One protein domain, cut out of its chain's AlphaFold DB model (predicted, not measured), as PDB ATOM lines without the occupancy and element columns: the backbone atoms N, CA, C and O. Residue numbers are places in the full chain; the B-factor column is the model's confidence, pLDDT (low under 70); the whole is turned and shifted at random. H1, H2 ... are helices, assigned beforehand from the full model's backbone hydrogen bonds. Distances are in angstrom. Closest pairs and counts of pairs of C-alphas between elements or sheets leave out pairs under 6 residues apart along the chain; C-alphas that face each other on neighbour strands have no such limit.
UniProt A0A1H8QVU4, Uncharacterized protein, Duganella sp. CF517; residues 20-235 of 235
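What this domain is: This is residues 20 to 235 of the 235 residues of an uncharacterized protein of Duganella sp. CF517 (UniProt A0A1H8QVU4). A long, loose rod of helices is built along H1, the longest helix, which runs through the middle of the model. H6, H7 and H8 gather round the part of H1 where it begins; H2 and H5 pack along its later part, H4 crosses H5 at that end, and short H3 sits between the two groups. The printed part has 216 residues with eight named helices, H1 to H8 in order, and no named strand; the class is all helix. The radius of gyration of the C-alphas is 23.0 A, and the spans are 80 by 36 by 23 A.

Where its parts are: Find C-alpha 20 at (227.504, 260.452, 274.671); from there H1 runs 55.3 A to C-alpha 57 at (250.165, 295.134, 311.279). Next come H2, residues 63 to 84, 31.1 A long, and H3, residues 87 to 96. H4 holds residues 103 to 115 and H5 residues 126 to 140. H6, residues 145 to 175, is 45.3 A long, and H7, residues 179 to 208, is 42.5 A. H8, residues 213 to 234, runs 31.7 A and ends at C-alpha 234, (232.225, 263.600, 258.205).

How they stand to each other: Start at H1, the hub, which touches six helices. H1, H2, H3, H5, H6, H7 and H8 form a bundle, a group of helices that touch one another in part; over the 14 pairs of helices in the domain that touch and have a tilt, H4's among them, 8 are at a shallow tilt, and the packing is part aligned, part crossed. H6 touches H1 and runs opposite ways at a shallow tilt of 34.8 degrees, only just short of steep; look at Gly 28 and Gly 158, whose C-alphas, the closest, are 3.9 A apart. Residues 189 to 197 of H7 touch residues 21 to 29 of H1 at a steep tilt of 61 degrees, closest at C-alphas 26 and 194, 4.2 A. H7 and H8 form a hairpin at 32 degrees, with the C-alphas of Gly 201 and Ala 220 closest at 3.9 A. H3 touches H8, opposite ways at a shallow tilt of 4 degrees, closest at C-alphas 91 and 213, 4.8 A. Farther along, H1 and H2 make a hairpin at 12 degrees; the C-alphas of Leu 52 and Ala 66 are closest, 5.4 A. H5 touches H2 the same way at 14 degrees, closest at C-alphas 67 and 137, 5.2 A. H4 touches H5 at a steep tilt of 68 degrees, only just short of about perpendicular, closest at C-alphas 110 and 132, 6.0 A. H4 and H1 are apart. In H1 to H8, every O i to N i+4 pair is within hydrogen-bond range.

The domain as a whole: The C-alphas of Arg 123 and Thr 177, the two farthest apart, are 81.0 A from each other. The printed part has no cut, and no link is long. Mean pLDDT of the printed part is 89.7; look for values under 70 at residues 98 to 99 and 235.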
ATOM      1  N   LEU A  20     227.507 260.564 273.212       87.25
ATOM      2  CA  LEU A  20     227.504 260.452 274.671       87.25
ATOM      3  C   LEU A  20     228.922 260.556 275.254       87.25
ATOM      4  O   LEU A  20     229.124 261.284 276.226       87.25
ATOM      5  N   GLU A  21     229.906 259.895 274.646       87.00
ATOM      6  CA  GLU A  21     231.324 259.991 275.025       87.00
ATOM      7  C   GLU A  21     231.843 261.430 274.937       87.00
ATOM      8  O   GLU A  21     232.428 261.940 275.898       87.00
ATOM      9  N   ALA A  22     231.532 262.124 273.840       87.50
ATOM     10  CA  ALA A  22     231.881 263.528 273.659       87.50
ATOM     11  C   ALA A  22     231.208 264.435 274.696       87.50
ATOM     12  O   ALA A  22     231.812 265.403 275.160       87.50
ATOM     13  N   GLN A  23     229.983 264.113 275.119       89.81
ATOM     14  CA  GLN A  23     229.306 264.849 276.186       89.81
ATOM     15  C   GLN A  23     229.914 264.598 277.562       89.81
ATOM     16  O   GLN A  23     229.990 265.525 278.369       89.81
ATOM     17  N   LEU A  24     230.384 263.381 277.834       88.75
ATOM     18  CA  LEU A  24     231.153 263.088 279.041       88.75
ATOM     19  C   LEU A  24     232.457 263.897 279.044       88.75
ATOM     20  O   LEU A  24     232.747 264.573 280.034       88.75
ATOM     21  N   ALA A  25     233.194 263.920 277.929       88.44
ATOM     22  CA  ALA A  25     234.396 264.740 277.782       88.44
ATOM     23  C   ALA A  25     234.102 266.239 277.982       88.44
ATOM     24  O   ALA A  25     234.784 266.906 278.764       88.44
ATOM     25  N   ASN A  26     233.047 266.753 277.342       90.44
ATOM     26  CA  ASN A  26     232.583 268.137 277.455       90.44
ATOM     27  C   ASN A  26     232.234 268.503 278.909       90.44
ATOM     28  O   ASN A  26     232.789 269.449 279.475       90.44
ATOM     29  N   ALA A  27     231.380 267.710 279.560       90.38
ATOM     30  CA  ALA A  27     230.985 267.920 280.950       90.38
ATOM     31  C   ALA A  27     232.189 267.841 281.903       90.38
ATOM     32  O   ALA A  27     232.361 268.704 282.768       90.38
ATOM     33  N   GLY A  28     233.058 266.843 281.723       90.06
ATOM     34  CA  GLY A  28     234.276 266.669 282.509       90.06
ATOM     35  C   GLY A  28     235.241 267.849 282.376       90.06
ATOM     36  O   GLY A  28     235.757 268.344 283.388       90.06
ATOM     37  N   ALA A  29     235.436 268.354 281.154       91.12
ATOM     38  CA  ALA A  29     236.251 269.531 280.872       91.12
ATOM     39  C   ALA A  29     235.669 270.790 281.528       91.12
ATOM     40  O   ALA A  29     236.386 271.485 282.251       91.12
ATOM     41  N   HIS A  30     234.368 271.045 281.359       91.50
ATOM     42  CA  HIS A  30     233.690 272.187 281.978       91.50
ATOM     43  C   HIS A  30     233.829 272.180 283.505       91.50
ATOM     44  O   HIS A  30     234.271 273.172 284.095       91.50
ATOM     45  N   LEU A  31     233.534 271.045 284.147       91.19
ATOM     46  CA  LEU A  31     233.654 270.890 285.598       91.19
ATOM     47  C   LEU A  31     235.088 271.110 286.087       91.19
ATOM     48  O   LEU A  31     235.301 271.779 287.098       91.19
ATOM     49  N   THR A  32     236.077 270.575 285.370       91.00
ATOM     50  CA  THR A  32     237.488 270.684 285.759       91.00
ATOM     51  C   THR A  32     238.002 272.116 285.617       91.00
ATOM     52  O   THR A  32     238.643 272.629 286.540       91.00
ATOM     53  N   ILE A  33     237.695 272.788 284.503       92.31
ATOM     54  CA  ILE A  33     238.096 274.178 284.252       92.31
ATOM     55  C   ILE A  33     237.488 275.093 285.317       92.31
ATOM     56  O   ILE A  33     238.221 275.809 286.003       92.31
ATOM     57  N   ASP A  34     236.176 275.015 285.536       91.94
ATOM     58  CA  ASP A  34     235.488 275.910 286.469       91.94
ATOM     59  C   ASP A  34     235.873 275.661 287.928       91.94
ATOM     60  O   ASP A  34     236.071 276.612 288.696       91.94
ATOM     61  N   ALA A  35     236.058 274.398 288.317       90.94
ATOM     62  CA  ALA A  35     236.542 274.073 289.649       90.94
ATOM     63  C   ALA A  35     237.969 274.591 289.876       90.94
ATOM     64  O   ALA A  35     238.242 275.194 290.918       90.94
ATOM     65  N   SER A  36     238.864 274.416 288.897       91.50
ATOM     66  CA  SER A  36     240.243 274.908 288.988       91.50
ATOM     67  C   SER A  36     240.292 276.432 289.131       91.50
ATOM     68  O   SER A  36     240.966 276.948 290.027       91.50
ATOM     69  N   ALA A  37     239.484 277.152 288.346       91.00
ATOM     70  CA  ALA A  37     239.344 278.599 288.422       91.00
ATOM     71  C   ALA A  37     238.828 279.032 289.807       91.00
ATOM     72  O   ALA A  37     239.344 279.973 290.419       91.00
ATOM     73  N   ARG A  38     237.854 278.308 290.376       88.75
ATOM     74  CA  ARG A  38     237.320 278.621 291.708       88.75
ATOM     75  C   ARG A  38     238.320 278.367 292.837       88.75
ATOM     76  O   ARG A  38     238.350 279.136 293.804       88.75
ATOM     77  N   LEU A  39     239.111 277.303 292.746       90.38
ATOM     78  CA  LEU A  39     240.152 276.994 293.728       90.38
ATOM     79  C   LEU A  39     241.298 278.008 293.657       90.38
ATOM     80  O   LEU A  39     241.753 278.473 294.705       90.38
ATOM     81  N   ALA A  40     241.701 278.414 292.448       91.00
ATOM     82  CA  ALA A  40     242.662 279.494 292.241       91.00
ATOM     83  C   ALA A  40     242.157 280.802 292.862       91.00
ATOM     84  O   ALA A  40     242.843 281.381 293.696       91.00
ATOM     85  N   TYR A  41     240.908 281.199 292.583       90.94
ATOM     86  CA  TYR A  41     240.280 282.363 293.219       90.94
ATOM     87  C   TYR A  41     240.407 282.335 294.745       90.94
ATOM     88  O   TYR A  41     240.834 283.317 295.344       90.94
ATOM     89  N   ALA A  42     240.019 281.221 295.381       91.38
ATOM     90  CA  ALA A  42     240.017 281.104 296.838       91.38
ATOM     91  C   ALA A  42     241.430 281.219 297.429       91.38
ATOM     92  O   ALA A  42     241.603 281.830 298.485       91.38
ATOM     93  N   ARG A  43     242.429 280.666 296.734       92.44
ATOM     94  CA  ARG A  43     243.841 280.775 297.102       92.44
ATOM     95  C   ARG A  43     244.333 282.217 296.990       92.44
ATOM     96  O   ARG A  43     244.845 282.746 297.971       92.44
ATOM     97  N   GLU A  44     244.128 282.855 295.839       93.44
ATOM     98  CA  GLU A  44     244.642 284.202 295.564       93.44
ATOM     99  C   GLU A  44     244.067 285.246 296.522       93.44
ATOM    100  O   GLU A  44     244.810 286.041 297.097       93.44
ATOM    101  N   ILE A  45     242.752 285.217 296.784       93.38
ATOM    102  CA  ILE A  45     242.165 286.181 297.724       93.38
ATOM    103  C   ILE A  45     242.669 285.973 299.155       93.38
ATOM    104  O   ILE A  45     242.778 286.937 299.912       93.38
ATOM    105  N   LYS A  46     242.972 284.726 299.538       94.88
ATOM    106  CA  LYS A  46     243.492 284.411 300.868       94.88
ATOM    107  C   LYS A  46     244.913 284.943 301.020       94.88
ATOM    108  O   LYS A  46     245.164 285.698 301.951       94.88
ATOM    109  N   LEU A  47     245.793 284.626 300.068       95.00
ATOM    110  CA  LEU A  47     247.174 285.116 300.050       95.00
ATOM    111  C   LEU A  47     247.229 286.648 300.080       95.00
ATOM    112  O   LEU A  47     247.973 287.231 300.866       95.00
ATOM    113  N   MET A  48     246.391 287.301 299.273       96.06
ATOM    114  CA  MET A  48     246.266 288.757 299.248       96.06
ATOM    115  C   MET A  48     245.837 289.328 300.606       96.06
ATOM    116  O   MET A  48     246.481 290.242 301.117       96.06
ATOM    117  N   ALA A  49     244.796 288.774 301.233       96.25
ATOM    118  CA  ALA A  49     244.326 289.254 302.530       96.25
ATOM    119  C   ALA A  49     245.340 289.026 303.662       96.25
ATOM    120  O   ALA A  49     245.461 289.870 304.550       96.25
ATOM    121  N   ASP A  50     246.054 287.899 303.644       97.31
ATOM    122  CA  ASP A  50     247.071 287.572 304.646       97.31
ATOM    123  C   ASP A  50     248.275 288.521 304.524       97.31
ATOM    124  O   ASP A  50     248.734 289.068 305.529       97.31
ATOM    125  N   ARG A  51     248.708 288.824 303.293       97.31
ATOM    126  CA  ARG A  51     249.755 289.819 303.023       97.31
ATOM    127  C   ARG A  51     249.360 291.221 303.481       97.31
ATOM    128  O   ARG A  51     250.101 291.843 304.235       97.31
ATOM    129  N   LEU A  52     248.183 291.704 303.080       97.81
ATOM    130  CA  LEU A  52     247.727 293.057 303.425       97.81
ATOM    131  C   LEU A  52     247.541 293.242 304.932       97.81
ATOM    132  O   LEU A  52     247.819 294.313 305.465       97.81
ATOM    133  N   ARG A  53     247.114 292.191 305.640       96.75
ATOM    134  CA  ARG A  53     247.103 292.202 307.105       96.75
ATOM    135  C   ARG A  53     248.489 292.331 307.696       96.75
ATOM    136  O   ARG A  53     248.663 293.111 308.623       96.75
ATOM    137  N   HIS A  54     249.439 291.541 307.210       97.56
ATOM    138  CA  HIS A  54     250.804 291.575 307.712       97.56
ATOM    139  C   HIS A  54     251.440 292.953 307.485       97.56
ATOM    140  O   HIS A  54     252.016 293.527 308.408       97.56
ATOM    141  N   ASP A  55     251.267 293.525 306.294       97.69
ATOM    142  CA  ASP A  55     251.788 294.851 305.962       97.69
ATOM    143  C   ASP A  55     251.112 295.958 306.796       97.69
ATOM    144  O   ASP A  55     251.788 296.882 307.250       97.69
ATOM    145  N   ALA A  56     249.810 295.842 307.084       96.94
ATOM    146  CA  ALA A  56     249.114 296.777 307.971       96.94
ATOM    147  C   ALA A  56     249.546 296.647 309.438       96.94
ATOM    148  O   ALA A  56     249.717 297.641 310.140       96.94
ATOM    149  N   PHE A  57     249.742 295.415 309.909       95.44
ATOM    150  CA  PHE A  57     250.165 295.134 311.279       95.44
ATOM    151  C   PHE A  57     251.597 295.607 311.550       95.44
ATOM    152  O   PHE A  57     251.881 296.140 312.616       95.44
ATOM    153  N   THR A  58     252.489 295.453 310.569       97.19
ATOM    154  CA  THR A  58     253.886 295.918 310.642       97.19
ATOM    155  C   THR A  58     254.043 297.416 310.369       97.19
ATOM    156  O   THR A  58     255.162 297.920 310.365       97.19
ATOM    157  N   GLY A  59     252.942 298.140 310.138       95.62
ATOM    158  CA  GLY A  59     252.950 299.583 309.910       95.62
ATOM    159  C   GLY A  59     253.467 300.015 308.536       95.62
ATOM    160  O   GLY A  59     253.631 301.210 308.311       95.62
ATOM    161  N   LYS A  60     253.694 299.083 307.597       97.38
ATOM    162  CA  LYS A  60     254.099 299.413 306.217       97.38
ATOM    163  C   LYS A  60     252.996 300.143 305.454       97.38
ATOM    164  O   LYS A  60     253.284 300.964 304.590       97.38
ATOM    165  N   ILE A  61     251.739 299.822 305.761       97.75
ATOM    166  CA  ILE A  61     250.546 300.496 305.240       97.75
ATOM    167  C   ILE A  61     249.548 300.737 306.373       97.75
ATOM    168  O   ILE A  61     249.556 300.057 307.395       97.75
ATOM    169  N   THR A  62     248.640 301.689 306.190       97.44
ATOM    170  CA  THR A  62     247.510 301.871 307.112       97.44
ATOM    171  C   THR A  62     246.433 300.812 306.874       97.44
ATOM    172  O   THR A  62     246.272 300.297 305.765       97.44
ATOM    173  N   TRP A  63     245.605 300.534 307.885       96.75
ATOM    174  CA  TRP A  63     244.442 299.655 307.716       96.75
ATOM    175  C   TRP A  63     243.476 300.148 306.629       96.75
ATOM    176  O   TRP A  63     242.913 299.332 305.902       96.75
ATOM    177  N   GLY A  64     243.324 301.467 306.469       96.44
ATOM    178  CA  GLY A  64     242.522 302.057 305.393       96.44
ATOM    179  C   GLY A  64     243.074 301.739 304.000       96.44
ATOM    180  O   GLY A  64     242.323 301.281 303.139       96.44
ATOM    181  N   GLN A  65     244.387 301.897 303.800       97.44
ATOM    182  CA  GLN A  65     245.059 301.513 302.550       97.44
ATOM    183  C   GLN A  65     244.939 300.008 302.287       97.44
ATOM    184  O   GLN A  65     244.584 299.605 301.182       97.44
ATOM    185  N   ALA A  66     245.141 299.179 303.315       97.25
ATOM    186  CA  ALA A  66     244.975 297.733 303.210       97.25
ATOM    187  C   ALA A  66     243.548 297.347 302.786       97.25
ATOM    188  O   ALA A  66     243.364 296.482 301.933       97.25
ATOM    189  N   ALA A  67     242.522 297.997 303.345       96.94
ATOM    190  CA  ALA A  67     241.128 297.739 302.993       96.94
ATOM    191  C   ALA A  67     240.785 298.169 301.558       96.94
ATOM    192  O   ALA A  67     240.088 297.428 300.861       96.94
ATOM    193  N   ALA A  68     241.289 299.325 301.111       96.75
ATOM    194  CA  ALA A  68     241.127 299.797 299.738       96.75
ATOM    195  C   ALA A  68     241.762 298.817 298.741       96.75
ATOM    196  O   ALA A  68     241.083 298.302 297.852       96.75
ATOM    197  N   GLN A  69     243.026 298.455 298.970       96.81
ATOM    198  CA  GLN A  69     243.751 297.518 298.119       96.81
ATOM    199  C   GLN A  69     243.116 296.121 298.122       96.81
ATOM    200  O   GLN A  69     243.050 295.466 297.080       96.81
ATOM    201  N   ALA A  70     242.596 295.661 299.266       95.19
ATOM    202  CA  ALA A  70     241.899 294.382 299.358       95.19
ATOM    203  C   ALA A  70     240.608 294.362 298.526       95.19
ATOM    204  O   ALA A  70     240.297 293.356 297.883       95.19
ATOM    205  N   GLN A  71     239.846 295.459 298.542       94.31
ATOM    206  CA  GLN A  71     238.617 295.597 297.763       94.31
ATOM    207  C   GLN A  71     238.910 295.616 296.260       94.31
ATOM    208  O   GLN A  71     238.290 294.850 295.515       94.31
ATOM    209  N   GLU A  72     239.872 296.428 295.832       93.19
ATOM    210  CA  GLU A  72     240.276 296.542 294.432       93.19
ATOM    211  C   GLU A  72     240.817 295.209 293.908       93.19
ATOM    212  O   GLU A  72     240.282 294.644 292.950       93.19
ATOM    213  N   THR A  73     241.797 294.629 294.608       92.19
ATOM    214  CA  THR A  73     242.430 293.372 294.193       92.19
ATOM    215  C   THR A  73     241.414 292.238 294.124       92.19
ATOM    216  O   THR A  73     241.416 291.463 293.171       92.19
ATOM    217  N   ARG A  74     240.488 292.141 295.089       90.31
ATOM    218  CA  ARG A  74     239.424 291.127 295.050       90.31
ATOM    219  C   ARG A  74     238.542 291.271 293.810       90.31
ATOM    220  O   ARG A  74     238.155 290.253 293.233       90.31
ATOM    221  N   ASN A  75     238.191 292.494 293.424       89.19
ATOM    222  CA  ASN A  75     237.364 292.735 292.244       89.19
ATOM    223  C   ASN A  75     238.119 292.378 290.958       89.19
ATOM    224  O   ASN A  75     237.557 291.696 290.102       89.19
ATOM    225  N   THR A  76     239.404 292.722 290.876       90.44
ATOM    226  CA  THR A  76     240.282 292.337 289.764       90.44
ATOM    227  C   THR A  76     240.432 290.820 289.660       90.44
ATOM    228  O   THR A  76     240.188 290.244 288.601       90.44
ATOM    229  N   VAL A  77     240.732 290.135 290.769       89.56
ATOM    230  CA  VAL A  77     240.811 288.665 290.817       89.56
ATOM    231  C   VAL A  77     239.475 288.040 290.404       89.56
ATOM    232  O   VAL A  77     239.454 287.069 289.654       89.56
ATOM    233  N   MET A  78     238.340 288.604 290.828       87.38
ATOM    234  CA  MET A  78     237.020 288.128 290.405       87.38
ATOM    235  C   MET A  78     236.813 288.254 288.889       87.38
ATOM    236  O   MET A  78     236.288 287.322 288.279       87.38
ATOM    237  N   ALA A  79     237.226 289.368 288.282       87.25
ATOM    238  CA  ALA A  79     237.120 289.584 286.841       87.25
ATOM    239  C   ALA A  79     238.018 288.621 286.044       87.25
ATOM    240  O   ALA A  79     237.543 287.983 285.105       87.25
ATOM    241  N   ILE A  80     239.276 288.444 286.466       88.12
ATOM    242  CA  ILE A  80     240.234 287.522 285.832       88.12
ATOM    243  C   ILE A  80     239.749 286.073 285.924       88.12
ATOM    244  O   ILE A  80     239.814 285.319 284.958       88.12
ATOM    245  N   ILE A  81     239.246 285.654 287.083       86.56
ATOM    246  CA  ILE A  81     238.765 284.281 287.247       86.56
ATOM    247  C   ILE A  81     237.544 284.030 286.365       86.56
ATOM    248  O   ILE A  81     237.452 282.969 285.758       86.56
ATOM    249  N   ARG A  82     236.650 285.016 286.218       85.56
ATOM    250  CA  ARG A  82     235.527 284.904 285.281       85.56
ATOM    251  C   ARG A  82     235.998 284.761 283.845       85.56
ATOM    252  O   ARG A  82     235.461 283.905 283.161       85.56
ATOM    253  N   SER A  83     236.978 285.537 283.385       85.69
ATOM    254  CA  SER A  83     237.460 285.411 282.000       85.69
ATOM    255  C   SER A  83     238.096 284.050 281.703       85.69
ATOM    256  O   SER A  83     238.128 283.640 280.549       85.69
ATOM    257  N   ARG A  84     238.549 283.331 282.738       86.00
ATOM    258  CA  ARG A  84     239.112 281.975 282.642       86.00
ATOM    259  C   ARG A  84     238.104 280.847 282.898       86.00
ATOM    260  O   ARG A  84     238.455 279.686 282.719       86.00
ATOM    261  N   SER A  85     236.885 281.162 283.330       89.69
ATOM    262  CA  SER A  85     235.807 280.185 283.516       89.69
ATOM    263  C   SER A  85     235.094 279.882 282.199       89.69
ATOM    264  O   SER A  85     235.015 280.724 281.300       89.69
ATOM    265  N   THR A  86     234.489 278.698 282.112       91.75
ATOM    266  CA  THR A  86     233.600 278.363 280.997       91.75
ATOM    267  C   THR A  86     232.383 279.290 280.978       91.75
ATOM    268  O   THR A  86     232.096 280.003 281.943       91.75
ATOM    269  N   SER A  87     231.642 279.309 279.870       88.62
ATOM    270  CA  SER A  87     230.371 280.042 279.778       88.62
ATOM    271  C   SER A  87     229.412 279.663 280.918       88.62
ATOM    272  O   SER A  87     228.853 280.549 281.565       88.62
ATOM    273  N   VAL A  88     229.299 278.369 281.234       87.88
ATOM    274  CA  VAL A  88     228.470 277.844 282.332       87.88
ATOM    275  C   VAL A  88     228.943 278.369 283.689       87.88
ATOM    276  O   VAL A  88     228.158 278.960 284.435       87.88
ATOM    277  N   GLY A  89     230.230 278.206 284.005       87.69
ATOM    278  CA  GLY A  89     230.802 278.671 285.269       87.69
ATOM    279  C   GLY A  89     230.692 280.181 285.448       87.69
ATOM    280  O   GLY A  89     230.351 280.654 286.538       87.69
ATOM    281  N   ARG A  90     230.897 280.950 284.371       89.31
ATOM    282  CA  ARG A  90     230.671 282.402 284.353       89.31
ATOM    283  C   ARG A  90     229.230 282.749 284.694       89.31
ATOM    284  O   ARG A  90     229.022 283.582 285.577       89.31
ATOM    285  N   ALA A  91     228.262 282.072 284.080       87.94
ATOM    286  CA  ALA A  91     226.851 282.346 284.315       87.94
ATOM    287  C   ALA A  91     226.425 282.057 285.759       87.94
ATOM    288  O   ALA A  91     225.730 282.857 286.392       87.94
ATOM    289  N   VAL A  92     226.923 280.960 286.335       86.75
ATOM    290  CA  VAL A  92     226.738 280.655 287.761       86.75
ATOM    291  C   VAL A  92     227.386 281.732 288.638       86.75
ATOM    292  O   VAL A  92     226.761 282.232 289.577       86.75
ATOM    293  N   ALA A  93     228.621 282.139 288.334       85.62
ATOM    294  CA  ALA A  93     229.335 283.157 289.102       85.62
ATOM    295  C   ALA A  93     228.654 284.535 289.047       85.62
ATOM    296  O   ALA A  93     228.671 285.266 290.042       85.62
ATOM    297  N   GLN A  94     228.060 284.891 287.908       86.81
ATOM    298  CA  GLN A  94     227.317 286.135 287.711       86.81
ATOM    299  C   GLN A  94     225.957 286.097 288.415       86.81
ATOM    300  O   GLN A  94     225.595 287.086 289.051       86.81
ATOM    301  N   ARG A  95     225.268 284.945 288.424       84.25
ATOM    302  CA  ARG A  95     224.041 284.744 289.214       84.25
ATOM    303  C   ARG A  95     224.279 284.895 290.717       84.25
ATOM    304  O   ARG A  95     223.445 285.461 291.413       84.25
ATOM    305  N   ILE A  96     225.410 284.400 291.226       81.56
ATOM    306  CA  ILE A  96     225.749 284.503 292.657       81.56
ATOM    307  C   ILE A  96     226.048 285.952 293.054       81.56
ATOM    308  O   ILE A  96     225.673 286.390 294.142       81.56
ATOM    309  N   LYS A  97     226.776 286.693 292.215       77.62
ATOM    310  CA  LYS A  97     227.108 288.094 292.481       77.62
ATOM    311  C   LYS A  97     227.427 288.799 291.172       77.62
ATOM    312  O   LYS A  97     228.470 288.521 290.606       77.62
ATOM    313  N   ALA A  98     226.616 289.746 290.711       63.50
ATOM    314  CA  ALA A  98     226.897 290.434 289.448       63.50
ATOM    315  C   ALA A  98     228.199 291.267 289.511       63.50
ATOM    316  O   ALA A  98     229.103 291.064 288.696       63.50
ATOM    317  N   GLN A  99     228.353 292.106 290.545       68.62
ATOM    318  CA  GLN A  99     229.476 293.044 290.703       68.62
ATOM    319  C   GLN A  99     230.080 293.040 292.111       68.62
ATOM    320  O   GLN A  99     229.419 292.663 293.080       68.62
ATOM    321  N   GLY A 100     231.345 293.458 292.224       77.25
ATOM    322  CA  GLY A 100     232.023 293.720 293.497       77.25
ATOM    323  C   GLY A 100     231.376 294.858 294.294       77.25
ATOM    324  O   GLY A 100     230.651 295.664 293.728       77.25
ATOM    325  N   TYR A 101     231.628 294.919 295.606       86.50
ATOM    326  CA  TYR A 101     231.198 296.069 296.419       86.50
ATOM    327  C   TYR A 101     232.259 297.169 296.355       86.50
ATOM    328  O   TYR A 101     233.451 296.859 296.241       86.50
ATOM    329  N   THR A 102     231.845 298.428 296.458       91.75
ATOM    330  CA  THR A 102     232.754 299.568 296.641       91.75
ATOM    331  C   THR A 102     233.316 299.584 298.063       91.75
ATOM    332  O   THR A 102     232.763 298.962 298.976       91.75
ATOM    333  N   LEU A 103     234.418 300.305 298.282       93.50
ATOM    334  CA  LEU A 103     234.981 300.451 299.625       93.50
ATOM    335  C   LEU A 103     233.971 301.084 300.596       93.50
ATOM    336  O   LEU A 103     233.818 300.592 301.708       93.50
ATOM    337  N   ASN A 104     233.225 302.103 300.160       93.56
ATOM    338  CA  ASN A 104     232.229 302.781 300.994       93.56
ATOM    339  C   ASN A 104     231.081 301.848 301.398       93.56
ATOM    340  O   ASN A 104     230.676 301.833 302.560       93.56
ATOM    341  N   GLU A 105     230.600 301.010 300.475       92.75
ATOM    342  CA  GLU A 105     229.596 299.987 300.789       92.75
ATOM    343  C   GLU A 105     230.125 298.961 301.796       92.75
ATOM    344  O   GLU A 105     229.396 298.538 302.696       92.75
ATOM    345  N   LEU A 106     231.389 298.545 301.658       94.12
ATOM    346  CA  LEU A 106     232.023 297.621 302.596       94.12
ATOM    347  C   LEU A 106     232.179 298.257 303.976       94.12
ATOM    348  O   LEU A 106     231.845 297.612 304.964       94.12
ATOM    349  N   VAL A 107     232.627 299.511 304.045       96.12
ATOM    350  CA  VAL A 107     232.742 300.272 305.293       96.12
ATOM    351  C   VAL A 107     231.383 300.377 305.974       96.12
ATOM    352  O   VAL A 107     231.262 299.938 307.114       96.12
ATOM    353  N   ALA A 108     230.348 300.841 305.271       94.56
ATOM    354  CA  ALA A 108     229.003 300.964 305.827       94.56
ATOM    355  C   ALA A 108     228.482 299.619 306.360       94.56
ATOM    356  O   ALA A 108     228.105 299.515 307.524       94.56
ATOM    357  N   ARG A 109     228.555 298.552 305.550       94.06
ATOM    358  CA  ARG A 109     228.114 297.205 305.957       94.06
ATOM    359  C   ARG A 109     228.865 296.690 307.177       94.06
ATOM    360  O   ARG A 109     228.254 296.085 308.055       94.06
ATOM    361  N   GLN A 110     230.182 296.879 307.225       95.50
ATOM    362  CA  GLN A 110     230.996 296.421 308.346       95.50
ATOM    363  C   GLN A 110     230.739 297.242 309.609       95.50
ATOM    364  O   GLN A 110     230.626 296.660 310.684       95.50
ATOM    365  N   THR A 111     230.572 298.559 309.482       96.00
ATOM    366  CA  THR A 111     230.191 299.432 310.594       96.00
ATOM    367  C   THR A 111     228.849 299.014 311.182       96.00
ATOM    368  O   THR A 111     228.780 298.761 312.381       96.00
ATOM    369  N   THR A 112     227.819 298.831 310.354       95.31
ATOM    370  CA  THR A 112     226.500 298.370 310.812       95.31
ATOM    371  C   THR A 112     226.571 296.979 311.445       95.31
ATOM    372  O   THR A 112     225.964 296.740 312.485       95.31
ATOM    373  N   ARG A 113     227.355 296.060 310.865       94.81
ATOM    374  CA  ARG A 113     227.520 294.697 311.393       94.81
ATOM    375  C   ARG A 113     228.199 294.661 312.765       94.81
ATOM    376  O   ARG A 113     227.903 293.769 313.548       94.81
ATOM    377  N   MET A 114     229.136 295.570 313.025       94.69
ATOM    378  CA  MET A 114     229.941 295.575 314.253       94.69
ATOM    379  C   MET A 114     229.376 296.462 315.358       94.69
ATOM    380  O   MET A 114     229.542 296.139 316.528       94.69
ATOM    381  N   TYR A 115     228.743 297.575 314.988       95.25
ATOM    382  CA  TYR A 115     228.332 298.632 315.914       95.25
ATOM    383  C   TYR A 115     226.825 298.935 315.857       95.25
ATOM    384  O   TYR A 115     226.355 299.828 316.555       95.25
ATOM    385  N   GLY A 116     226.055 298.190 315.055       93.62
ATOM    386  CA  GLY A 116     224.597 298.292 314.979       93.62
ATOM    387  C   GLY A 116     224.064 299.248 313.897       93.62
ATOM    388  O   GLY A 116     224.821 299.994 313.274       93.62
ATOM    389  N   PRO A 117     222.739 299.239 313.649       87.38
ATOM    390  CA  PRO A 117     222.103 299.902 312.503       87.38
ATOM    391  C   PRO A 117     222.174 301.437 312.498       87.38
ATOM    392  O   PRO A 117     222.089 302.032 311.430       87.38
ATOM    393  N   GLY A 118     222.374 302.081 313.653       86.88
ATOM    394  CA  GLY A 118     222.530 303.540 313.761       86.88
ATOM    395  C   GLY A 118     223.981 304.040 313.726       86.88
ATOM    396  O   GLY A 118     224.216 305.244 313.820       86.88
ATOM    397  N   ALA A 119     224.968 303.143 313.634       90.94
ATOM    398  CA  ALA A 119     226.374 303.522 313.708       90.94
ATOM    399  C   ALA A 119     226.872 304.157 312.402       90.94
ATOM    400  O   ALA A 119     226.663 303.631 311.309       90.94
ATOM    401  N   THR A 120     227.600 305.270 312.519       92.62
ATOM    402  CA  THR A 120     228.216 305.966 311.381       92.62
ATOM    403  C   THR A 120     229.730 305.883 311.473       92.62
ATOM    404  O   THR A 120     230.307 306.233 312.501       92.62
ATOM    405  N   PHE A 121     230.392 305.483 310.386       93.12
ATOM    406  CA  PHE A 121     231.845 305.299 310.359       93.12
ATOM    407  C   PHE A 121     232.631 306.558 310.764       93.12
ATOM    408  O   PHE A 121     233.636 306.468 311.464       93.12
ATOM    409  N   SER A 122     232.150 307.742 310.376       93.56
ATOM    410  CA  SER A 122     232.768 309.030 310.716       93.56
ATOM    411  C   SER A 122     232.739 309.353 312.213       93.56
ATOM    412  O   SER A 122     233.618 310.064 312.691       93.56
ATOM    413  N   ARG A 123     231.770 308.805 312.960       94.00
ATOM    414  CA  ARG A 123     231.617 308.999 314.413       94.00
ATOM    415  C   ARG A 123     232.424 307.997 315.244       94.00
ATOM    416  O   ARG A 123     232.484 308.129 316.461       94.00
ATOM    417  N   LEU A 124     233.035 307.000 314.604       94.44
ATOM    418  CA  LEU A 124     233.886 306.018 315.271       94.44
ATOM    419  C   LEU A 124     235.242 306.625 315.639       94.44
ATOM    420  O   LEU A 124     235.782 307.454 314.905       94.44
ATOM    421  N   THR A 125     235.843 306.146 316.728       95.69
ATOM    422  CA  THR A 125     237.227 306.488 317.087       95.69
ATOM    423  C   THR A 125     238.216 305.945 316.052       95.69
ATOM    424  O   THR A 125     237.911 305.018 315.301       95.69
ATOM    425  N   ALA A 126     239.441 306.480 316.010       93.69
ATOM    426  CA  ALA A 126     240.468 305.999 315.079       93.69
ATOM    427  C   ALA A 126     240.742 304.487 315.223       93.69
ATOM    428  O   ALA A 126     240.857 303.781 314.222       93.69
ATOM    429  N   SER A 127     240.756 303.978 316.460       93.56
ATOM    430  CA  SER A 127     240.907 302.545 316.742       93.56
ATOM    431  C   SER A 127     239.728 301.727 316.200       93.56
ATOM    432  O   SER A 127     239.925 300.749 315.479       93.56
ATOM    433  N   GLN A 128     238.490 302.174 316.438       95.88
ATOM    434  CA  GLN A 128     237.291 301.520 315.899       95.88
ATOM    435  C   GLN A 128     237.271 301.520 314.363       95.88
ATOM    436  O   GLN A 128     236.951 300.504 313.746       95.88
ATOM    437  N   ARG A 129     237.682 302.620 313.719       96.38
ATOM    438  CA  ARG A 129     237.812 302.686 312.253       96.38
ATOM    439  C   ARG A 129     238.829 301.675 311.720       96.38
ATOM    440  O   ARG A 129     238.553 301.005 310.727       96.38
ATOM    441  N   ASN A 130     239.962 301.504 312.403       95.75
ATOM    442  CA  ASN A 130     240.957 300.493 312.041       95.75
ATOM    443  C   ASN A 130     240.410 299.065 312.175       95.75
ATOM    444  O   ASN A 130     240.686 298.236 311.312       95.75
ATOM    445  N   ILE A 131     239.581 298.783 313.186       96.19
ATOM    446  CA  ILE A 131     238.911 297.478 313.341       96.19
ATOM    447  C   ILE A 131     237.956 297.201 312.170       96.19
ATOM    448  O   ILE A 131     237.959 296.096 311.618       96.19
ATOM    449  N   VAL A 132     237.177 298.201 311.741       97.38
ATOM    450  CA  VAL A 132     236.300 298.085 310.561       97.38
ATOM    451  C   VAL A 132     237.122 297.745 309.321       97.38
ATOM    452  O   VAL A 132     236.827 296.764 308.634       97.38
ATOM    453  N   TYR A 133     238.190 298.501 309.059       97.94
ATOM    454  CA  TYR A 133     239.077 298.253 307.925       97.94
ATOM    455  C   TYR A 133     239.757 296.877 307.990       97.94
ATOM    456  O   TYR A 133     239.748 296.140 307.001       97.94
ATOM    457  N   ALA A 134     240.257 296.466 309.156       96.31
ATOM    458  CA  ALA A 134     240.819 295.133 309.364       96.31
ATOM    459  C   ALA A 134     239.800 294.022 309.069       96.31
ATOM    460  O   ALA A 134     240.140 292.974 308.509       96.31
ATOM    461  N   SER A 135     238.522 294.254 309.382       96.25
ATOM    462  CA  SER A 135     237.445 293.331 309.029       96.25
ATOM    463  C   SER A 135     237.171 293.259 307.534       96.25
ATOM    464  O   SER A 135     236.870 292.178 307.021       96.25
ATOM    465  N   ILE A 136     237.296 294.376 306.815       96.44
ATOM    466  CA  ILE A 136     237.185 294.392 305.354       96.44
ATOM    467  C   ILE A 136     238.269 293.497 304.759       96.44
ATOM    468  O   ILE A 136     237.919 292.547 304.059       96.44
ATOM    469  N   VAL A 137     239.538 293.709 305.127       96.50
ATOM    470  CA  VAL A 137     240.668 292.868 304.684       96.50
ATOM    471  C   VAL A 137     240.418 291.396 305.037       96.50
ATOM    472  O   VAL A 137     240.541 290.512 304.192       96.50
ATOM    473  N   SER A 138     239.944 291.127 306.258       94.62
ATOM    474  CA  SER A 138     239.552 289.783 306.703       94.62
ATOM    475  C   SER A 138     238.516 289.116 305.821       94.62
ATOM    476  O   SER A 138     238.667 287.961 305.423       94.62
ATOM    477  N   SER A 139     237.441 289.837 305.532       93.00
ATOM    478  CA  SER A 139     236.340 289.337 304.723       93.00
ATOM    479  C   SER A 139     236.723 289.203 303.249       93.00
ATOM    480  O   SER A 139     236.219 288.303 302.573       93.00
ATOM    481  N   ALA A 140     237.651 290.034 302.764       91.19
ATOM    482  CA  ALA A 140     238.141 289.999 301.396       91.19
ATOM    483  C   ALA A 140     238.842 288.671 301.078       91.19
ATOM    484  O   ALA A 140     238.630 288.148 299.985       91.19
ATOM    485  N   GLY A 141     239.550 288.081 302.048       90.31
ATOM    486  CA  GLY A 141     240.197 286.770 301.920       90.31
ATOM    487  C   GLY A 141     239.297 285.554 302.145       90.31
ATOM    488  O   GLY A 141     239.738 284.423 301.968       90.31
ATOM    489  N   LYS A 142     238.028 285.749 302.526       89.81
ATOM    490  CA  LYS A 142     237.083 284.641 302.723       89.81
ATOM    491  C   LYS A 142     236.345 284.329 301.419       89.81
ATOM    492  O   LYS A 142     235.622 285.173 300.872       89.81
ATOM    493  N   SER A 143     236.501 283.097 300.935       83.62
ATOM    494  CA  SER A 143     235.603 282.495 299.947       83.62
ATOM    495  C   SER A 143     234.385 281.874 300.643       83.62
ATOM    496  O   SER A 143     234.376 281.685 301.857       83.62
ATOM    497  N   ASN A 144     233.329 281.573 299.881       83.25
ATOM    498  CA  ASN A 144     232.211 280.790 300.405       83.25
ATOM    499  C   ASN A 144     232.676 279.322 300.545       83.25
ATOM    500  O   ASN A 144     232.949 278.707 299.508       83.25
ATOM    501  N   PRO A 145     232.772 278.770 301.773       82.88
ATOM    502  CA  PRO A 145     233.338 277.443 302.004       82.88
ATOM    503  C   PRO A 145     232.497 276.335 301.371       82.88
ATOM    504  O   PRO A 145     233.069 275.416 300.793       82.88
ATOM    505  N   ALA A 146     231.165 276.461 301.375       84.38
ATOM    506  CA  ALA A 146     230.278 275.498 300.730       84.38
ATOM    507  C   ALA A 146     230.537 275.441 299.218       84.38
ATOM    508  O   ALA A 146     230.758 274.370 298.663       84.38
ATOM    509  N   VAL A 147     230.628 276.602 298.557       82.56
ATOM    510  CA  VAL A 147     230.934 276.665 297.115       82.56
ATOM    511  C   VAL A 147     232.327 276.109 296.822       82.56
ATOM    512  O   VAL A 147     232.499 275.359 295.866       82.56
ATOM    513  N   THR A 148     233.333 276.464 297.626       84.25
ATOM    514  CA  THR A 148     234.702 275.960 297.447       84.25
ATOM    515  C   THR A 148     234.770 274.439 297.620       84.25
ATOM    516  O   THR A 148     235.415 273.771 296.814       84.25
ATOM    517  N   GLN A 149     234.085 273.875 298.616       87.19
ATOM    518  CA  GLN A 149     234.087 272.434 298.860       87.19
ATOM    519  C   GLN A 149     233.319 271.662 297.786       87.19
ATOM    520  O   GLN A 149     233.823 270.652 297.294       87.19
ATOM    521  N   THR A 150     232.155 272.161 297.361       87.38
ATOM    522  CA  THR A 150     231.418 271.596 296.224       87.38
ATOM    523  C   THR A 150     232.272 271.605 294.962       87.38
ATOM    524  O   THR A 150     232.369 270.585 294.293       87.38
ATOM    525  N   MET A 151     232.959 272.711 294.666       84.69
ATOM    526  CA  MET A 151     233.816 272.802 293.479       84.69
ATOM    527  C   MET A 151     235.027 271.870 293.557       84.69
ATOM    528  O   MET A 151     235.375 271.257 292.557       84.69
ATOM    529  N   SER A 152     235.620 271.677 294.738       86.19
ATOM    530  CA  SER A 152     236.665 270.662 294.927       86.19
ATOM    531  C   SER A 152     236.154 269.260 294.570       86.19
ATOM    532  O   SER A 152     236.758 268.575 293.750       86.19
ATOM    533  N   ARG A 153     234.984 268.863 295.093       89.25
ATOM    534  CA  ARG A 153     234.353 267.572 294.765       89.25
ATOM    535  C   ARG A 153     234.035 267.451 293.274       89.25
ATOM    536  O   ARG A 153     234.351 266.434 292.669       89.25
ATOM    537  N   LEU A 154     233.476 268.501 292.672       87.25
ATOM    538  CA  LEU A 154     233.195 268.542 291.235       87.25
ATOM    539  C   LEU A 154     234.466 268.440 290.386       87.25
ATOM    540  O   LEU A 154     234.411 267.844 289.320       87.25
ATOM    541  N   SER A 155     235.613 268.935 290.860       87.12
ATOM    542  CA  SER A 155     236.892 268.722 290.174       87.12
ATOM    543  C   SER A 155     237.278 267.246 290.135       87.12
ATOM    544  O   SER A 155     237.786 266.790 289.113       87.12
ATOM    545  N   TYR A 156     237.071 266.507 291.229       88.69
ATOM    546  CA  TYR A 156     237.344 265.070 291.262       88.69
ATOM    547  C   TYR A 156     236.393 264.306 290.342       88.69
ATOM    548  O   TYR A 156     236.848 263.469 289.570       88.69
ATOM    549  N   VAL A 157     235.100 264.648 290.366       90.31
ATOM    550  CA  VAL A 157     234.100 264.060 289.462       90.31
ATOM    551  C   VAL A 157     234.445 264.361 288.005       90.31
ATOM    552  O   VAL A 157     234.519 263.440 287.203       90.31
ATOM    553  N   GLY A 158     234.725 265.622 287.664       87.25
ATOM    554  CA  GLY A 158     235.071 266.032 286.302       87.25
ATOM    555  C   GLY A 158     236.298 265.299 285.765       87.25
ATOM    556  O   GLY A 158     236.271 264.792 284.648       87.25
ATOM    557  N   ARG A 159     237.338 265.145 286.593       89.75
ATOM    558  CA  ARG A 159     238.512 264.328 286.254       89.75
ATOM    559  C   ARG A 159     238.152 262.859 286.063       89.75
ATOM    560  O   ARG A 159     238.603 262.267 285.093       89.75
ATOM    561  N   GLY A 160     237.335 262.282 286.944       89.31
ATOM    562  CA  GLY A 160     236.862 260.901 286.815       89.31
ATOM    563  C   GLY A 160     236.116 260.660 285.502       89.31
ATOM    564  O   GLY A 160     236.398 259.689 284.809       89.31
ATOM    565  N   VAL A 161     235.235 261.583 285.111       89.75
ATOM    566  CA  VAL A 161     234.504 261.507 283.838       89.75
ATOM    567  C   VAL A 161     235.453 261.604 282.636       89.75
ATOM    568  O   VAL A 161     235.304 260.836 281.689       89.75
ATOM    569  N   ILE A 162     236.470 262.475 282.687       87.81
ATOM    570  CA  ILE A 162     237.518 262.532 281.650       87.81
ATOM    571  C   ILE A 162     238.271 261.199 281.564       87.81
ATOM    572  O   ILE A 162     238.496 260.702 280.466       87.81
ATOM    573  N   PHE A 163     238.635 260.592 282.698       88.00
ATOM    574  CA  PHE A 163     239.299 259.285 282.709       88.00
ATOM    575  C   PHE A 163     238.439 258.188 282.075       88.00
ATOM    576  O   PHE A 163     238.964 257.384 281.309       88.00
ATOM    577  N   VAL A 164     237.131 258.168 282.351       88.88
ATOM    578  CA  VAL A 164     236.200 257.220 281.719       88.88
ATOM    579  C   VAL A 164     236.137 257.442 280.205       88.88
ATOM    580  O   VAL A 164     236.283 256.485 279.451       88.88
ATOM    581  N   SER A 165     235.993 258.693 279.757       85.00
ATOM    582  CA  SER A 165     235.973 259.045 278.328       85.00
ATOM    583  C   SER A 165     237.269 258.634 277.610       85.00
ATOM    584  O   SER A 165     237.220 258.035 276.537       85.00
ATOM    585  N   LEU A 166     238.431 258.854 278.236       84.00
ATOM    586  CA  LEU A 166     239.721 258.398 277.709       84.00
ATOM    587  C   LEU A 166     239.817 256.870 277.655       84.00
ATOM    588  O   LEU A 166     240.338 256.331 276.682       84.00
ATOM    589  N   GLY A 167     239.311 256.167 278.671       85.75
ATOM    590  CA  GLY A 167     239.264 254.705 278.683       85.75
ATOM    591  C   GLY A 167     238.453 254.140 277.516       85.75
ATOM    592  O   GLY A 167     238.920 253.227 276.838       85.75
ATOM    593  N   LEU A 168     237.290 254.736 277.235       82.56
ATOM    594  CA  LEU A 168     236.452 254.380 276.086       82.56
ATOM    595  C   LEU A 168     237.155 254.679 274.754       82.56
ATOM    596  O   LEU A 168     237.222 253.811 273.886       82.56
ATOM    597  N   SER A 169     237.799 255.843 274.636       80.75
ATOM    598  CA  SER A 169     238.595 256.188 273.449       80.75
ATOM    599  C   SER A 169     239.718 255.170 273.203       80.75
ATOM    600  O   SER A 169     239.914 254.712 272.079       80.75
ATOM    601  N   ILE A 170     240.450 254.764 274.248       84.62
ATOM    602  CA  ILE A 170     241.513 253.751 274.144       84.62
ATOM    603  C   ILE A 170     240.933 252.405 273.703       84.62
ATOM    604  O   ILE A 170     241.518 251.740 272.844       84.62
ATOM    605  N   TYR A 171     239.784 252.007 274.249       87.25
ATOM    606  CA  TYR A 171     239.109 250.775 273.851       87.25
ATOM    607  C   TYR A 171     238.748 250.792 272.357       87.25
ATOM    608  O   TYR A 171     239.128 249.874 271.628       87.25
ATOM    609  N   ASN A 172     238.136 251.876 271.872       81.50
ATOM    610  CA  ASN A 172     237.780 252.035 270.459       81.50
ATOM    611  C   ASN A 172     239.014 252.028 269.547       81.50
ATOM    612  O   ASN A 172     239.025 251.384 268.499       81.50
ATOM    613  N   VAL A 173     240.098 252.696 269.951       82.19
ATOM    614  CA  VAL A 173     241.340 252.728 269.164       82.19
ATOM    615  C   VAL A 173     241.995 251.351 269.105       82.19
ATOM    616  O   VAL A 173     242.432 250.918 268.040       82.19
ATOM    617  N   THR A 174     242.073 250.643 270.231       83.69
ATOM    618  CA  THR A 174     242.771 249.350 270.317       83.69
ATOM    619  C   THR A 174     242.030 248.208 269.628       83.69
ATOM    620  O   THR A 174     242.690 247.315 269.097       83.69
ATOM    621  N   THR A 175     240.697 248.257 269.591       85.06
ATOM    622  CA  THR A 175     239.847 247.284 268.882       85.06
ATOM    623  C   THR A 175     239.683 247.594 267.391       85.06
ATOM    624  O   THR A 175     239.256 246.727 266.630       85.06
ATOM    625  N   SER A 176     240.070 248.794 266.942       83.00
ATOM    626  CA  SER A 176     239.974 249.191 265.535       83.00
ATOM    627  C   SER A 176     241.035 248.545 264.635       83.00
ATOM    628  O   SER A 176     242.196 248.358 265.011       83.00
ATOM    629  N   THR A 177     240.652 248.281 263.384       78.50
ATOM    630  CA  THR A 177     241.558 247.776 262.340       78.50
ATOM    631  C   THR A 177     242.605 248.823 261.940       78.50
ATOM    632  O   THR A 177     243.764 248.482 261.712       78.50
ATOM    633  N   ASN A 178     242.223 250.107 261.896       85.75
ATOM    634  CA  ASN A 178     243.121 251.230 261.624       85.75
ATOM    635  C   ASN A 178     243.203 252.169 262.835       85.75
ATOM    636  O   ASN A 178     242.425 253.113 262.980       85.75
ATOM    637  N   LYS A 179     244.200 251.913 263.683       86.94
ATOM    638  CA  LYS A 179     244.407 252.611 264.957       86.94
ATOM    639  C   LYS A 179     244.694 254.104 264.793       86.94
ATOM    640  O   LYS A 179     244.244 254.900 265.610       86.94
ATOM    641  N   VAL A 180     245.442 254.488 263.753       85.19
ATOM    642  CA  VAL A 180     245.819 255.894 263.507       85.19
ATOM    643  C   VAL A 180     244.600 256.699 263.101       85.19
ATOM    644  O   VAL A 180     244.370 257.778 263.643       85.19
ATOM    645  N   ALA A 181     243.794 256.143 262.196       83.88
ATOM    646  CA  ALA A 181     242.514 256.728 261.866       83.88
ATOM    647  C   ALA A 181     241.670 256.827 263.147       83.88
ATOM    648  O   ALA A 181     241.321 257.930 263.557       83.88
ATOM    649  N   ALA A 182     241.396 255.714 263.835       83.06
ATOM    650  CA  ALA A 182     240.499 255.709 264.993       83.06
ATOM    651  C   ALA A 182     240.902 256.732 266.068       83.06
ATOM    652  O   ALA A 182     240.048 257.455 266.576       83.06
ATOM    653  N   ALA A 183     242.201 256.870 266.346       84.31
ATOM    654  CA  ALA A 183     242.708 257.882 267.269       84.31
ATOM    655  C   ALA A 183     242.403 259.313 266.793       84.31
ATOM    656  O   ALA A 183     242.000 260.157 267.593       84.31
ATOM    657  N   GLY A 184     242.543 259.580 265.491       86.44
ATOM    658  CA  GLY A 184     242.151 260.846 264.874       86.44
ATOM    659  C   GLY A 184     240.669 261.172 265.070       86.44
ATOM    660  O   GLY A 184     240.354 262.298 265.459       86.44
ATOM    661  N   LYS A 185     239.762 260.198 264.888       85.88
ATOM    662  CA  LYS A 185     238.318 260.399 265.139       85.88
ATOM    663  C   LYS A 185     238.035 260.745 266.578       85.88
ATOM    664  O   LYS A 185     237.303 261.692 266.828       85.88
ATOM    665  N   GLU A 186     238.595 259.980 267.514       86.25
ATOM    666  CA  GLU A 186     238.323 260.176 268.937       86.25
ATOM    667  C   GLU A 186     238.768 261.568 269.388       86.25
ATOM    668  O   GLU A 186     238.041 262.259 270.101       86.25
ATOM    669  N   ILE A 187     239.930 262.027 268.915       86.00
ATOM    670  CA  ILE A 187     240.418 263.383 269.185       86.00
ATOM    671  C   ILE A 187     239.488 264.425 268.556       86.00
ATOM    672  O   ILE A 187     239.114 265.392 269.221       86.00
ATOM    673  N   ALA A 188     239.104 264.235 267.292       89.06
ATOM    674  CA  ALA A 188     238.270 265.184 266.568       89.06
ATOM    675  C   ALA A 188     236.866 265.297 267.181       89.06
ATOM    676  O   ALA A 188     236.400 266.405 267.432       89.06
ATOM    677  N   VAL A 189     236.211 264.174 267.482       87.06
ATOM    678  CA  VAL A 189     234.844 264.117 268.021       87.06
ATOM    679  C   VAL A 189     234.791 264.648 269.453       87.06
ATOM    680  O   VAL A 189     233.985 265.534 269.740       87.06
ATOM    681  N   ASN A 190     235.675 264.187 270.344       87.44
ATOM    682  CA  ASN A 190     235.698 264.676 271.727       87.44
ATOM    683  C   ASN A 190     236.137 266.147 271.798       87.44
ATOM    684  O   ASN A 190     235.562 266.937 272.550       87.44
ATOM    685  N   GLY A 191     237.117 266.542 270.977       88.06
ATOM    686  CA  GLY A 191     237.565 267.929 270.861       88.06
ATOM    687  C   GLY A 191     236.464 268.856 270.346       88.06
ATOM    688  O   GLY A 191     236.230 269.916 270.930       88.06
ATOM    689  N   ALA A 192     235.739 268.435 269.307       89.62
ATOM    690  CA  ALA A 192     234.592 269.159 268.777       89.62
ATOM    691  C   ALA A 192     233.447 269.239 269.789       89.62
ATOM    692  O   ALA A 192     232.849 270.300 269.922       89.62
ATOM    693  N   GLY A 193     233.180 268.177 270.554       88.94
ATOM    694  CA  GLY A 193     232.176 268.194 271.618       88.94
ATOM    695  C   GLY A 193     232.482 269.221 272.709       88.94
ATOM    696  O   GLY A 193     231.614 270.007 273.090       88.94
ATOM    697  N   VAL A 194     233.733 269.286 273.170       90.19
ATOM    698  CA  VAL A 194     234.157 270.279 274.172       90.19
ATOM    699  C   VAL A 194     234.111 271.696 273.594       90.19
ATOM    700  O   VAL A 194     233.531 272.599 274.199       90.19
ATOM    701  N   ALA A 195     234.693 271.913 272.411       91.12
ATOM    702  CA  ALA A 195     234.728 273.231 271.778       91.12
ATOM    703  C   ALA A 195     233.319 273.730 271.414       91.12
ATOM    704  O   ALA A 195     232.967 274.880 271.691       91.12
ATOM    705  N   GLY A 196     232.490 272.846 270.859       89.25
ATOM    706  CA  GLY A 196     231.086 273.083 270.551       89.25
ATOM    707  C   GLY A 196     230.267 273.380 271.800       89.25
ATOM    708  O   GLY A 196     229.414 274.264 271.766       89.25
ATOM    709  N   GLY A 197     230.563 272.734 272.930       90.25
ATOM    710  CA  GLY A 197     229.910 273.043 274.198       90.25
ATOM    711  C   GLY A 197     230.300 274.406 274.766       90.25
ATOM    712  O   GLY A 197     229.443 275.190 275.183       90.25
ATOM    713  N   MET A 198     231.576 274.774 274.694       90.06
ATOM    714  CA  MET A 198     232.010 276.117 275.085       90.06
ATOM    715  C   MET A 198     231.349 277.200 274.223       90.06
ATOM    716  O   MET A 198     230.808 278.172 274.769       90.06
ATOM    717  N   ALA A 199     231.355 277.012 272.900       91.56
ATOM    718  CA  ALA A 199     230.765 277.932 271.934       91.56
ATOM    719  C   ALA A 199     229.239 278.009 272.075       91.56
ATOM    720  O   ALA A 199     228.695 279.102 272.225       91.56
ATOM    721  N   GLY A 200     228.548 276.870 272.122       90.19
ATOM    722  CA  GLY A 200     227.096 276.798 272.283       90.19
ATOM    723  C   GLY A 200     226.620 277.441 273.583       90.19
ATOM    724  O   GLY A 200     225.660 278.212 273.583       90.19
ATOM    725  N   GLY A 201     227.337 277.225 274.690       88.38
ATOM    726  CA  GLY A 201     227.043 277.908 275.947       88.38
ATOM    727  C   GLY A 201     227.296 279.417 275.873       88.38
ATOM    728  O   GLY A 201     226.522 280.201 276.420       88.38
ATOM    729  N   ALA A 202     228.356 279.855 275.187       89.75
ATOM    730  CA  ALA A 202     228.627 281.281 275.002       89.75
ATOM    731  C   ALA A 202     227.536 281.967 274.162       89.75
ATOM    732  O   ALA A 202     227.048 283.022 274.563       89.75
ATOM    733  N   LEU A 203     227.109 281.344 273.059       91.25
ATOM    734  CA  LEU A 203     226.022 281.832 272.207       91.25
ATOM    735  C   LEU A 203     224.693 281.899 272.970       91.25
ATOM    736  O   LEU A 203     224.018 282.927 272.947       91.25
ATOM    737  N   ALA A 204     224.354 280.855 273.730       89.50
ATOM    738  CA  ALA A 204     223.173 280.864 274.593       89.50
ATOM    739  C   ALA A 204     223.252 281.945 275.688       89.50
ATOM    740  O   ALA A 204     222.248 282.563 276.031       89.50
ATOM    741  N   GLY A 205     224.450 282.230 276.204       85.75
ATOM    742  CA  GLY A 205     224.681 283.319 277.155       85.75
ATOM    743  C   GLY A 205     224.494 284.712 276.557       85.75
ATOM    744  O   GLY A 205     224.043 285.611 277.264       85.75
ATOM    745  N   LEU A 206     224.790 284.901 275.266       87.94
ATOM    746  CA  LEU A 206     224.471 286.145 274.557       87.94
ATOM    747  C   LEU A 206     222.957 286.313 274.376       87.94
ATOM    748  O   LEU A 206     222.458 287.424 274.514       87.94
ATOM    749  N   ALA A 207     222.230 285.221 274.128       90.88
ATOM    750  CA  ALA A 207     220.780 285.252 273.939       90.88
ATOM    751  C   ALA A 207     220.002 285.456 275.253       90.88
ATOM    752  O   ALA A 207     219.104 286.289 275.329       90.88
ATOM    753  N   CYS A 208     220.347 284.708 276.302       89.19
ATOM    754  CA  CYS A 208     219.619 284.702 277.578       89.19
ATOM    755  C   CYS A 208     220.206 285.645 278.638       89.19
ATOM    756  O   CYS A 208     219.645 285.796 279.725       89.19
ATOM    757  N   GLY A 209     221.353 286.253 278.345       84.31
ATOM    758  CA  GLY A 209     222.080 287.124 279.249       84.31
ATOM    759  C   GLY A 209     223.088 286.393 280.152       84.31
ATOM    760  O   GLY A 209     222.972 285.197 280.441       84.31
ATOM    761  N   PRO A 210     224.082 287.136 280.671       75.38
ATOM    762  CA  PRO A 210     225.227 286.577 281.386       75.38
ATOM    763  C   PRO A 210     224.866 285.898 282.718       75.38
ATOM    764  O   PRO A 210     225.652 285.128 283.242       75.38
ATOM    765  N   GLY A 211     223.692 286.158 283.298       84.06
ATOM    766  CA  GLY A 211     223.269 285.601 284.590       84.06
ATOM    767  C   GLY A 211     222.352 284.377 284.510       84.06
ATOM    768  O   GLY A 211     221.791 284.002 285.540       84.06
ATOM    769  N   ALA A 212     222.158 283.785 283.325       90.62
ATOM    770  CA  ALA A 212     221.183 282.720 283.079       90.62
ATOM    771  C   ALA A 212     221.848 281.329 282.966       90.62
ATOM    772  O   ALA A 212     222.010 280.809 281.859       90.62
ATOM    773  N   PRO A 213     222.228 280.678 284.087       88.38
ATOM    774  CA  PRO A 213     222.997 279.437 284.043       88.38
ATOM    775  C   PRO A 213     222.262 278.301 283.336       88.38
ATOM    776  O   PRO A 213     222.908 277.533 282.641       88.38
ATOM    777  N   VAL A 214     220.931 278.219 283.453       91.38
ATOM    778  CA  VAL A 214     220.138 277.148 282.824       91.38
ATOM    779  C   VAL A 214     220.226 277.222 281.297       91.38
ATOM    780  O   VAL A 214     220.550 276.231 280.647       91.38
ATOM    781  N   CYS A 215     220.015 278.404 280.719       91.31
ATOM    782  CA  CYS A 215     220.096 278.587 279.270       91.31
ATOM    783  C   CYS A 215     221.510 278.305 278.745       91.31
ATOM    784  O   CYS A 215     221.681 277.588 277.763       91.31
ATOM    785  N   VAL A 216     222.534 278.782 279.455       92.19
ATOM    786  CA  VAL A 216     223.934 278.545 279.088       92.19
ATOM    787  C   VAL A 216     224.307 277.064 279.169       92.19
ATOM    788  O   VAL A 216     225.005 276.571 278.288       92.19
ATOM    789  N   THR A 217     223.824 276.329 280.177       90.44
ATOM    790  CA  THR A 217     224.050 274.877 280.264       90.44
ATOM    791  C   THR A 217     223.380 274.114 279.131       90.44
ATOM    792  O   THR A 217     223.998 273.216 278.570       90.44
ATOM    793  N   VAL A 218     222.154 274.493 278.754       92.69
ATOM    794  CA  VAL A 218     221.453 273.870 277.623       92.69
ATOM    795  C   VAL A 218     222.196 274.161 276.324       92.69
ATOM    796  O   VAL A 218     222.460 273.237 275.563       92.69
ATOM    797  N   GLY A 219     222.619 275.407 276.102       91.25
ATOM    798  CA  GLY A 219     223.436 275.768 274.944       91.25
ATOM    799  C   GLY A 219     224.756 275.003 274.887       91.25
ATOM    800  O   GLY A 219     225.151 274.553 273.817       91.25
ATOM    801  N   ALA A 220     225.420 274.807 276.028       92.56
ATOM    802  CA  ALA A 220     226.663 274.044 276.090       92.56
ATOM    803  C   ALA A 220     226.458 272.549 275.831       92.56
ATOM    804  O   ALA A 220     227.285 271.902 275.194       92.56
ATOM    805  N   PHE A 221     225.340 271.992 276.282       92.12
ATOM    806  CA  PHE A 221     224.999 270.616 275.968       92.12
ATOM    807  C   PHE A 221     224.660 270.465 274.480       92.12
ATOM    808  O   PHE A 221     225.298 269.685 273.781       92.12
ATOM    809  N   VAL A 222     223.717 271.252 273.960       92.56
ATOM    810  CA  VAL A 222     223.275 271.166 272.559       92.56
ATOM    811  C   VAL A 222     224.425 271.454 271.593       92.56
ATOM    812  O   VAL A 222     224.634 270.693 270.654       92.56
ATOM    813  N   GLY A 223     225.220 272.496 271.848       90.25
ATOM    814  CA  GLY A 223     226.385 272.823 271.027       90.25
ATOM    815  C   GLY A 223     227.436 271.713 271.017       90.25
ATOM    816  O   GLY A 223     227.997 271.420 269.963       90.25
ATOM    817  N   GLY A 224     227.664 271.054 272.157       90.44
ATOM    818  CA  GLY A 224     228.583 269.918 272.241       90.44
ATOM    819  C   GLY A 224     228.090 268.695 271.470       90.44
ATOM    820  O   GLY A 224     228.845 268.128 270.685       90.44
ATOM    821  N   ALA A 225     226.811 268.328 271.619       89.94
ATOM    822  CA  ALA A 225     226.214 267.214 270.876       89.94
ATOM    823  C   ALA A 225     226.265 267.448 269.362       89.94
ATOM    824  O   ALA A 225     226.712 266.579 268.620       89.94
ATOM    825  N   LEU A 226     225.838 268.630 268.902       89.19
ATOM    826  CA  LEU A 226     225.789 268.949 267.474       89.19
ATOM    827  C   LEU A 226     227.182 268.975 266.839       89.19
ATOM    828  O   LEU A 226     227.356 268.472 265.733       89.19
ATOM    829  N   ALA A 227     228.182 269.521 267.534       89.88
ATOM    830  CA  ALA A 227     229.552 269.540 267.034       89.88
ATOM    831  C   ALA A 227     230.165 268.132 266.977       89.88
ATOM    832  O   ALA A 227     230.785 267.776 265.976       89.88
ATOM    833  N   ALA A 228     229.954 267.317 268.016       87.62
ATOM    834  CA  ALA A 228     230.427 265.935 268.053       87.62
ATOM    835  C   ALA A 228     229.779 265.078 266.956       87.62
ATOM    836  O   ALA A 228     230.483 264.360 266.248       87.62
ATOM    837  N   PHE A 229     228.461 265.198 266.779       86.38
ATOM    838  CA  PHE A 229     227.712 264.492 265.739       86.38
ATOM    839  C   PHE A 229     228.102 264.949 264.327       86.38
ATOM    840  O   PHE A 229     228.271 264.135 263.421       86.38
ATOM    841  N   GLY A 230     228.292 266.257 264.134       86.25
ATOM    842  CA  GLY A 230     228.749 266.808 262.861       86.25
ATOM    843  C   GLY A 230     230.114 266.248 262.462       86.25
ATOM    844  O   GLY A 230     230.281 265.773 261.345       86.25
ATOM    845  N   VAL A 231     231.074 266.230 263.389       86.62
ATOM    846  CA  VAL A 231     232.414 265.684 263.122       86.62
ATOM    847  C   VAL A 231     232.400 264.165 262.963       86.62
ATOM    848  O   VAL A 231     233.122 263.648 262.114       86.62
ATOM    849  N   SER A 232     231.570 263.438 263.720       83.81
ATOM    850  CA  SER A 232     231.481 261.979 263.592       83.81
ATOM    851  C   SER A 232     230.895 261.525 262.253       83.81
ATOM    852  O   SER A 232     231.255 260.439 261.804       83.81
ATOM    853  N   SER A 233     230.037 262.346 261.634       80.25
ATOM    854  CA  SER A 233     229.384 262.078 260.344       80.25
ATOM    855  C   SER A 233     230.279 262.359 259.131       80.25
ATOM    856  O   SER A 233     230.038 261.829 258.053       80.25
ATOM    857  N   ILE A 234     231.295 263.214 259.286       81.12
ATOM    858  CA  ILE A 234     232.225 263.600 258.205       81.12
ATOM    859  C   ILE A 234     233.375 262.585 258.060       81.12
ATOM    860  O   ILE A 234     234.112 262.623 257.075       81.12
ATOM    861  N   TRP A 235     233.546 261.704 259.045       69.62
ATOM    862  CA  TRP A 235     234.726 260.864 259.202       69.62
ATOM    863  C   TRP A 235     234.424 259.376 259.099       69.62
ATOM    864  O   TRP A 235     235.016 258.728 258.214       69.62
TER     865      TRP A 235